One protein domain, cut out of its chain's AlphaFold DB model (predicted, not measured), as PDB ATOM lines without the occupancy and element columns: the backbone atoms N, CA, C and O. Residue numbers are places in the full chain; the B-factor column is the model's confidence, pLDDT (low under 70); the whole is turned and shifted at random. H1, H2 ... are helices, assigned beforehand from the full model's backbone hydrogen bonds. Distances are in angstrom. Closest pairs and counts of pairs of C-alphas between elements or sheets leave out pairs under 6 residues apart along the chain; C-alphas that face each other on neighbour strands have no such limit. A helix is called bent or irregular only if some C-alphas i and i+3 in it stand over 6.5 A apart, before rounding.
ATOM      1  N   PRO A 102     157.477 233.308 225.336       93.19
ATOM      2  CA  PRO A 102     156.369 234.028 224.723       93.19
ATOM      3  C   PRO A 102     156.212 235.444 225.299       93.19
ATOM      4  O   PRO A 102     156.131 235.629 226.513       93.19
ATOM      5  N   LEU A 103     156.109 236.439 224.422       93.19
ATOM      6  CA  LEU A 103     156.014 237.861 224.744       93.19
ATOM      7  C   LEU A 103     154.691 238.459 224.263       93.19
ATOM      8  O   LEU A 103     154.132 238.062 223.242       93.19
ATOM      9  N   GLU A 104     154.208 239.477 224.971       91.38
ATOM     10  CA  GLU A 104     153.102 240.310 224.492       91.38
ATOM     11  C   GLU A 104     153.465 240.982 223.161       91.38
ATOM     12  O   GLU A 104     154.596 241.426 222.964       91.38
ATOM     13  N   ALA A 105     152.486 241.128 222.263       90.50
ATOM     14  CA  ALA A 105     152.712 241.675 220.924       90.50
ATOM     15  C   ALA A 105     153.381 243.065 220.910       90.50
ATOM     16  O   ALA A 105     154.132 243.375 219.988       90.50
ATOM     17  N   SER A 106     153.141 243.899 221.926       88.88
ATOM     18  CA  SER A 106     153.751 245.229 222.068       88.88
ATOM     19  C   SER A 106     155.257 245.189 222.348       88.88
ATOM     20  O   SER A 106     155.956 246.142 222.013       88.88
ATOM     21  N   ARG A 107     155.764 244.099 222.939       91.31
ATOM     22  CA  ARG A 107     157.181 243.927 223.298       91.31
ATOM     23  C   ARG A 107     158.024 243.373 222.152       91.31
ATOM     24  O   ARG A 107     159.244 243.412 222.227       91.31
ATOM     25  N   ILE A 108     157.388 242.881 221.091       93.06
ATOM     26  CA  ILE A 108     158.076 242.350 219.914       93.06
ATOM     27  C   ILE A 108     158.519 243.521 219.036       93.06
ATOM     28  O   ILE A 108     157.701 244.340 218.600       93.06
ATOM     29  N   HIS A 109     159.817 243.612 218.754       91.94
ATOM     30  CA  HIS A 109     160.382 244.749 218.025       91.94
ATOM     31  C   HIS A 109     159.956 244.764 216.554       91.94
ATOM     32  O   HIS A 109     159.569 245.809 216.029       91.94
ATOM     33  N   GLN A 110     159.975 243.605 215.895       89.88
ATOM     34  CA  GLN A 110     159.629 243.500 214.480       89.88
ATOM     35  C   GLN A 110     158.113 243.434 214.289       89.88
ATOM     36  O   GLN A 110     157.456 242.485 214.708       89.88
ATOM     37  N   ALA A 111     157.549 244.435 213.608       87.81
ATOM     38  CA  ALA A 111     156.110 244.511 213.354       87.81
ATOM     39  C   ALA A 111     155.569 243.314 212.549       87.81
ATOM     40  O   ALA A 111     154.429 242.905 212.754       87.81
ATOM     41  N   SER A 112     156.390 242.724 211.674       89.31
ATOM     42  CA  SER A 112     156.063 241.516 210.905       89.31
ATOM     43  C   SER A 112     155.857 240.272 211.773       89.31
ATOM     44  O   SER A 112     155.158 239.358 211.342       89.31
ATOM     45  N   HIS A 113     156.429 240.234 212.981       93.31
ATOM     46  CA  HIS A 113     156.306 239.117 213.928       93.31
ATOM     47  C   HIS A 113     155.221 239.338 214.984       93.31
ATOM     48  O   HIS A 113     154.947 238.453 215.792       93.31
ATOM     49  N   ARG A 114     154.580 240.514 215.003       92.69
ATOM     50  CA  ARG A 114     153.533 240.821 215.984       92.69
ATOM     51  C   ARG A 114     152.256 240.047 215.653       92.69
ATOM     52  O   ARG A 114     151.678 240.276 214.584       92.69
ATOM     53  N   PRO A 115     151.765 239.176 216.553       91.69
ATOM     54  CA  PRO A 115     150.520 238.464 216.317       91.69
ATOM     55  C   PRO A 115     149.347 239.442 216.300       91.69
ATOM     56  O   PRO A 115     149.294 240.408 217.071       91.69
ATOM     57  N   TRP A 116     148.386 239.177 215.418       86.19
ATOM     58  CA  TRP A 116     147.148 239.944 215.357       86.19
ATOM     59  C   TRP A 116     146.366 239.829 216.672       86.19
ATOM     60  O   TRP A 116     146.332 238.765 217.284       86.19
ATOM     61  N   GLN A 117     145.733 240.923 217.104       85.81
ATOM     62  CA  GLN A 117     144.953 240.981 218.345       85.81
ATOM     63  C   GLN A 117     143.457 241.201 218.039       85.81
ATOM     64  O   GLN A 117     143.125 242.214 217.406       85.81
ATOM     65  N   PRO A 118     142.558 240.302 218.486       75.38
ATOM     66  CA  PRO A 118     141.118 240.488 218.355       75.38
ATOM     67  C   PRO A 118     140.573 241.623 219.226       75.38
ATOM     68  O   PRO A 118     141.076 241.909 220.313       75.38
ATOM     69  N   VAL A 119     139.487 242.244 218.759       69.00
ATOM     70  CA  VAL A 119     138.767 243.292 219.499       69.00
ATOM     71  C   VAL A 119     138.267 242.736 220.836       69.00
ATOM     72  O   VAL A 119     137.707 241.641 220.890       69.00
ATOM     73  N   GLY A 120     138.511 243.466 221.928       66.00
ATOM     74  CA  GLY A 120     138.118 243.071 223.288       66.00
ATOM     75  C   GLY A 120     138.892 241.884 223.880       66.00
ATOM     76  O   GLY A 120     138.661 241.513 225.027       66.00
ATOM     77  N   SER A 121     139.820 241.282 223.132       63.41
ATOM     78  CA  SER A 121     140.652 240.159 223.574       63.41
ATOM     79  C   SER A 121     142.115 240.457 223.256       63.41
ATOM     80  O   SER A 121     142.641 240.057 222.221       63.41
ATOM     81  N   ARG A 122     142.778 241.171 224.168       69.50
ATOM     82  CA  ARG A 122     144.228 241.397 224.116       69.50
ATOM     83  C   ARG A 122     144.947 240.234 224.794       69.50
ATOM     84  O   ARG A 122     144.444 239.691 225.774       69.50
ATOM     85  N   GLY A 123     146.120 239.879 224.280       85.75
ATOM     86  CA  GLY A 123     147.030 238.943 224.937       85.75
ATOM     87  C   GLY A 123     147.316 237.668 224.162       85.75
ATOM     88  O   GLY A 123     147.670 236.668 224.778       85.75
ATOM     89  N   ILE A 124     147.186 237.682 222.831       90.62
ATOM     90  CA  ILE A 124     147.881 236.680 222.014       90.62
ATOM     91  C   ILE A 124     149.373 237.011 222.065       90.62
ATOM     92  O   ILE A 124     149.764 238.149 221.788       90.62
ATOM     93  N   VAL A 125     150.182 236.034 222.458       93.56
ATOM     94  CA  VAL A 125     151.632 236.183 222.603       93.56
ATOM     95  C   VAL A 125     152.352 235.730 221.335       93.56
ATOM     96  O   VAL A 125     151.823 234.956 220.539       93.56
ATOM     97  N   GLY A 126     153.554 236.254 221.127       94.44
ATOM     98  CA  GLY A 126     154.459 235.861 220.050       94.44
ATOM     99  C   GLY A 126     155.876 235.682 220.581       94.44
ATOM    100  O   GLY A 126     156.070 235.571 221.788       94.44
ATOM    101  N   TYR A 127     156.868 235.677 219.698       95.56
ATOM    102  CA  TYR A 127     158.270 235.511 220.081       95.56
ATOM    103  C   TYR A 127     159.136 236.597 219.460       95.56
ATOM    104  O   TYR A 127     158.789 237.172 218.428       95.56
ATOM    105  N   GLN A 128     160.278 236.849 220.089       95.44
ATOM    106  CA  GLN A 128     161.289 237.762 219.587       95.44
ATOM    107  C   GLN A 128     162.425 236.966 218.935       95.44
ATOM    108  O   GLN A 128     162.965 236.016 219.510       95.44
ATOM    109  N   LEU A 129     162.779 237.366 217.712       95.12
ATOM    110  CA  LEU A 129     163.930 236.824 216.998       95.12
ATOM    111  C   LEU A 129     165.216 237.191 217.751       95.12
ATOM    112  O   LEU A 129     165.402 238.354 218.123       95.12
ATOM    113  N   ARG A 130     166.104 236.211 217.929       94.81
ATOM    114  CA  ARG A 130     167.430 236.387 218.526       94.81
ATOM    115  C   ARG A 130     168.287 237.330 217.685       94.81
ATOM    116  O   ARG A 130     168.256 237.296 216.454       94.81
ATOM    117  N   GLU A 131     169.112 238.134 218.339       91.12
ATOM    118  CA  GLU A 131     170.143 238.903 217.643       91.12
ATOM    119  C   GLU A 131     171.292 237.985 217.202       91.12
ATOM    120  O   GLU A 131     171.683 237.065 217.919       91.12
ATOM    121  N   GLY A 132     171.830 238.206 216.000       89.69
ATOM    122  CA  GLY A 132     172.951 237.405 215.493       89.69
ATOM    123  C   GLY A 132     172.591 235.974 215.072       89.69
ATOM    124  O   GLY A 132     173.456 235.103 215.099       89.69
ATOM    125  N   VAL A 133     171.335 235.709 214.680       92.88
ATOM    126  CA  VAL A 133     170.983 234.460 213.978       92.88
ATOM    127  C   VAL A 133     171.850 234.326 212.725       92.88
ATOM    128  O   VAL A 133     171.969 235.276 211.948       92.88
ATOM    129  N   ASP A 134     172.437 233.143 212.547       90.19
ATOM    130  CA  ASP A 134     173.245 232.803 211.379       90.19
ATOM    131  C   ASP A 134     172.473 233.080 210.081       90.19
ATOM    132  O   ASP A 134     171.285 232.772 209.963       90.19
ATOM    133  N   GLN A 135     173.155 233.660 209.096       88.25
ATOM    134  CA  GLN A 135     172.527 234.115 207.862       88.25
ATOM    135  C   GLN A 135     171.880 232.958 207.095       88.25
ATOM    136  O   GLN A 135     170.812 233.153 206.520       88.25
ATOM    137  N   ALA A 136     172.453 231.752 207.170       87.31
ATOM    138  CA  ALA A 136     171.876 230.560 206.549       87.31
ATOM    139  C   ALA A 136     170.512 230.158 207.144       87.31
ATOM    140  O   ALA A 136     169.705 229.537 206.460       87.31
ATOM    141  N   HIS A 137     170.231 230.528 208.397       89.56
ATOM    142  CA  HIS A 137     169.008 230.154 209.115       89.56
ATOM    143  C   HIS A 137     168.022 231.318 209.269       89.56
ATOM    144  O   HIS A 137     166.899 231.125 209.735       89.56
ATOM    145  N   ARG A 138     168.427 232.534 208.890       93.12
ATOM    146  CA  ARG A 138     167.677 233.760 209.173       93.12
ATOM    147  C   ARG A 138     166.305 233.782 208.509       93.12
ATOM    148  O   ARG A 138     165.331 234.106 209.183       93.12
ATOM    149  N   ASP A 139     166.224 233.394 207.240       93.19
ATOM    150  CA  ASP A 139     164.966 233.389 206.483       93.19
ATOM    151  C   ASP A 139     163.990 232.328 207.003       93.19
ATOM    152  O   ASP A 139     162.783 232.576 207.091       93.19
ATOM    153  N   LEU A 140     164.513 231.166 207.411       94.25
ATOM    154  CA  LEU A 140     163.721 230.113 208.040       94.25
ATOM    155  C   LEU A 140     163.171 230.587 209.388       94.25
ATOM    156  O   LEU A 140     161.963 230.529 209.600       94.25
ATOM    157  N   CYS A 141     164.025 231.120 210.267       95.62
ATOM    158  CA  CYS A 141     163.584 231.662 211.549       95.62
ATOM    159  C   CYS A 141     162.541 232.773 211.351       95.62
ATOM    160  O   CYS A 141     161.480 232.731 211.967       95.62
ATOM    161  N   ASP A 142     162.787 233.735 210.458       94.56
ATOM    162  CA  ASP A 142     161.831 234.806 210.159       94.56
ATOM    163  C   ASP A 142     160.476 234.255 209.686       94.56
ATOM    164  O   ASP A 142     159.419 234.698 210.143       94.56
ATOM    165  N   SER A 143     160.498 233.238 208.823       93.88
ATOM    166  CA  SER A 143     159.299 232.556 208.335       93.88
ATOM    167  C   SER A 143     158.541 231.847 209.459       93.88
ATOM    168  O   SER A 143     157.331 232.020 209.570       93.88
ATOM    169  N   MET A 144     159.240 231.120 210.335       94.62
ATOM    170  CA  MET A 144     158.645 230.400 211.469       94.62
ATOM    171  C   MET A 144     158.076 231.330 212.553       94.62
ATOM    172  O   MET A 144     157.146 230.947 213.265       94.62
ATOM    173  N   LEU A 145     158.624 232.541 212.712       94.94
ATOM    174  CA  LEU A 145     158.117 233.550 213.656       94.94
ATOM    175  C   LEU A 145     156.969 234.384 213.079       94.94
ATOM    176  O   LEU A 145     156.245 235.032 213.834       94.94
ATOM    177  N   THR A 146     156.802 234.399 211.757       94.31
ATOM    178  CA  THR A 146     155.768 235.202 211.109       94.31
ATOM    179  C   THR A 146     154.383 234.605 211.410       94.31
ATOM    180  O   THR A 146     154.146 233.441 211.083       94.31
ATOM    181  N   PRO A 147     153.449 235.364 212.017       93.25
ATOM    182  CA  PRO A 147     152.111 234.860 212.307       93.25
ATOM    183  C   PRO A 147     151.291 234.645 211.029       93.25
ATOM    184  O   PRO A 147     151.534 235.282 210.002       93.25
ATOM    185  N   GLU A 148     150.280 233.778 211.120       90.50
ATOM    186  CA  GLU A 148     149.454 233.292 210.001       90.50
ATOM    187  C   GLU A 148     149.045 234.385 209.002       90.50
ATOM    188  O   GLU A 148     149.287 234.250 207.805       90.50
ATOM    189  N   LEU A 149     148.455 235.489 209.468       89.06
ATOM    190  CA  LEU A 149     147.958 236.544 208.580       89.06
ATOM    191  C   LEU A 149     149.093 237.220 207.802       89.06
ATOM    192  O   LEU A 149     148.988 237.436 206.595       89.06
ATOM    193  N   GLN A 150     150.198 237.546 208.472       89.88
ATOM    194  CA  GLN A 150     151.369 238.115 207.814       89.88
ATOM    195  C   GLN A 150     152.002 237.102 206.853       89.88
ATOM    196  O   GLN A 150     152.437 237.488 205.769       89.88
ATOM    197  N   TYR A 151     152.004 235.816 207.211       91.25
ATOM    198  CA  TYR A 151     152.551 234.748 206.380       91.25
ATOM    199  C   TYR A 151     151.729 234.550 205.101       91.25
ATOM    200  O   TYR A 151     152.272 234.564 204.000       91.25
ATOM    201  N   LEU A 152     150.401 234.484 205.220       91.00
ATOM    202  CA  LEU A 152     149.486 234.408 204.080       91.00
ATOM    203  C   LEU A 152     149.624 235.621 203.155       91.00
ATOM    204  O   LEU A 152     149.622 235.466 201.934       91.00
ATOM    205  N   ALA A 153     149.803 236.824 203.710       89.31
ATOM    206  CA  ALA A 153     150.070 238.011 202.901       89.31
ATOM    207  C   ALA A 153     151.374 237.881 202.092       89.31
ATOM    208  O   ALA A 153     151.400 238.275 200.927       89.31
ATOM    209  N   ARG A 154     152.437 237.298 202.673       90.06
ATOM    210  CA  ARG A 154     153.697 237.015 201.955       90.06
ATOM    211  C   ARG A 154     153.514 235.984 200.839       90.06
ATOM    212  O   ARG A 154     154.154 236.115 199.803       90.06
ATOM    213  N   LEU A 155     152.611 235.019 201.017       91.19
ATOM    214  CA  LEU A 155     152.223 234.053 199.979       91.19
ATOM    215  C   LEU A 155     151.292 234.641 198.899       91.19
ATOM    216  O   LEU A 155     150.860 233.923 198.001       91.19
ATOM    217  N   GLY A 156     150.965 235.936 198.967       90.69
ATOM    218  CA  GLY A 156     150.149 236.625 197.966       90.69
ATOM    219  C   GLY A 156     148.643 236.608 198.240       90.69
ATOM    220  O   GLY A 156     147.866 237.048 197.391       90.69
ATOM    221  N   VAL A 157     148.197 236.154 199.417       91.38
ATOM    222  CA  VAL A 157     146.778 236.236 199.788       91.38
ATOM    223  C   VAL A 157     146.374 237.696 199.998       91.38
ATOM    224  O   VAL A 157     146.963 238.427 200.798       91.38
ATOM    225  N   ASN A 158     145.323 238.132 199.300       88.06
ATOM    226  CA  ASN A 158     144.821 239.494 199.427       88.06
ATOM    227  C   ASN A 158     144.010 239.676 200.723       88.06
ATOM    228  O   ASN A 158     142.815 239.386 200.787       88.06
ATOM    229  N   LEU A 159     144.662 240.227 201.745       82.75
ATOM    230  CA  LEU A 159     144.073 240.503 203.055       82.75
ATOM    231  C   LEU A 159     143.520 241.933 203.201       82.75
ATOM    232  O   LEU A 159     143.443 242.439 204.321       82.75
ATOM    233  N   TRP A 160     143.127 242.610 202.114       82.44
ATOM    234  CA  TRP A 160     142.657 244.006 202.169       82.44
ATOM    235  C   TRP A 160     141.524 244.230 203.178       82.44
ATOM    236  O   TRP A 160     141.558 245.214 203.910       82.44
ATOM    237  N   ARG A 161     140.564 243.296 203.283       79.12
ATOM    238  CA  ARG A 161     139.471 243.386 204.269       79.12
ATOM    239  C   ARG A 161     140.028 243.344 205.688       79.12
ATOM    240  O   ARG A 161     139.687 244.193 206.496       79.12
ATOM    241  N   VAL A 162     140.917 242.394 205.974       77.31
ATOM    242  CA  VAL A 162     141.526 242.223 207.306       77.31
ATOM    243  C   VAL A 162     142.376 243.439 207.678       77.31
ATOM    244  O   VAL A 162     142.301 243.919 208.805       77.31
ATOM    245  N   ARG A 163     143.137 243.984 206.722       74.69
ATOM    246  CA  ARG A 163     143.941 245.202 206.908       74.69
ATOM    247  C   ARG A 163     143.074 246.438 207.131       74.69
ATOM    248  O   ARG A 163     143.396 247.230 208.006       74.69
ATOM    249  N   LEU A 164     141.975 246.576 206.390       79.94
ATOM    250  CA  LEU A 164     141.008 247.659 206.574       79.94
ATOM    251  C   LEU A 164     140.377 247.597 207.970       79.94
ATOM    252  O   LEU A 164     140.325 248.611 208.655       79.94
ATOM    253  N   TRP A 165     139.967 246.408 208.422       74.81
ATOM    254  CA  TRP A 165     139.445 246.205 209.777       74.81
ATOM    255  C   TRP A 165     140.488 246.498 210.866       74.81
ATOM    256  O   TRP A 165     140.155 247.127 211.867       74.81
ATOM    257  N   ALA A 166     141.746 246.089 210.675       70.12
ATOM    258  CA  ALA A 166     142.830 246.402 211.608       70.12
ATOM    259  C   ALA A 166     143.127 247.910 211.672       70.12
ATOM    260  O   ALA A 166     143.277 248.454 212.759       70.12
ATOM    261  N   TRP A 167     143.151 248.593 210.526       71.81
ATOM    262  CA  TRP A 167     143.360 250.040 210.452       71.81
ATOM    263  C   TRP A 167     142.206 250.831 211.082       71.81
ATOM    264  O   TRP A 167     142.445 251.760 211.846       71.81
ATOM    265  N   LEU A 168     140.955 250.431 210.822       78.12
ATOM    266  CA  LEU A 168     139.778 251.029 211.460       78.12
ATOM    267  C   LEU A 168     139.810 250.875 212.987       78.12
ATOM    268  O   LEU A 168     139.405 251.792 213.691       78.12
ATOM    269  N   ARG A 169     140.311 249.746 213.503       70.25
ATOM    270  CA  ARG A 169     140.517 249.544 214.945       70.25
ATOM    271  C   ARG A 169     141.554 250.521 215.504       70.25
ATOM    272  O   ARG A 169     141.280 251.165 216.508       70.25
ATOM    273  N   ASP A 170     142.714 250.638 214.859       67.31
ATOM    274  CA  ASP A 170     143.819 251.473 215.351       67.31
ATOM    275  C   ASP A 170     143.461 252.977 215.367       67.31
ATOM    276  O   ASP A 170     144.029 253.734 216.144       67.31
ATOM    277  N   LEU A 171     142.491 253.412 214.551       70.19
ATOM    278  CA  LEU A 171     141.960 254.783 214.559       70.19
ATOM    279  C   LEU A 171     140.977 255.087 215.696       70.19
ATOM    280  O   LEU A 171     140.746 256.256 215.996       70.19
ATOM    281  N   VAL A 172     140.342 254.066 216.268       68.31
ATOM    282  CA  VAL A 172     139.216 254.239 217.201       68.31
ATOM    283  C   VAL A 172     139.636 254.027 218.663       68.31
ATOM    284  O   VAL A 172     138.834 254.276 219.554       68.31
ATOM    285  N   ASP A 173     140.894 253.650 218.932       52.66
ATOM    286  CA  ASP A 173     141.461 253.483 220.287       52.66
ATOM    287  C   ASP A 173     140.562 252.651 221.241       52.66
ATOM    288  O   ASP A 173     140.482 252.891 222.446       52.66
ATOM    289  N   TRP A 174     139.860 251.656 220.680       49.03
ATOM    290  CA  TRP A 174     139.050 250.656 221.395       49.03
ATOM    291  C   TRP A 174     139.873 249.385 221.684       49.03
ATOM    292  O   TRP A 174     140.395 248.759 220.733       49.03
TER     293      TRP A 174
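AT A GLANCE: This is residues 102 to 174 of the 174 residues of an uncharacterized protein of Chiloscyllium punctatum (UniProt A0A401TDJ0). Three short helices that do not form a bundle make one long side of an open frame: H1 is at one end, H3 at the other, and H2 between them. A long loop without a named element, residues 102 to 134, makes the other side, running out to residue 120 near the H3 end and back to the H1 end. The printed part has 73 residues with three named helices, in the order H1, H2, H3, and no named strand; its class is all helix, though only 31 residues are in the helices. It is only just loose, close to compact, with a radius of gyration of the C-alphas of 13.6 A and spans of 41 by 27 by 15 A.

IN THESE COORDINATES: Start at C-alpha 102, at (156.369, 234.028, 224.723), and read through the 33 residues to Asp 134. Find C-alpha 135 at (172.527, 234.115, 207.862); from there H1, residues 135 to 145, runs 15.5 A. H1 is irregular: C-alphas 136 and 139 are 7.5 A apart. H2, residues 148 to 154, measures 9.8 A. H3, residues 160 to 172, runs 18.5 A to C-alpha 172 at (139.216, 254.239, 217.201).

HOW THE PARTS SIT: Early on, residues 103 to 104 pair with residues 125 to 126, antiparallel. H1 and H2 are close but not clearly touching; their closest C-alphas, of Ser 143 and Tyr 151, are 7.4 A apart. They run opposite ways at a steep tilt of 51 degrees. H3 is apart from H1 and from H2. In H2 every O i to N i+4 pair is within hydrogen-bond range; in H1 it is 5 of 7, in H3 8 of 9.

THE WHOLE: The two C-alphas farthest apart, of Ala 136 and Val 172, are 41.7 A apart. The printed part has no cut, and the links H1 to H2 and H2 to H3 are tight. Look for pLDDT under 70 at residues 119 to 122, 170 and 172 to 174; the mean of the printed part is 85.6.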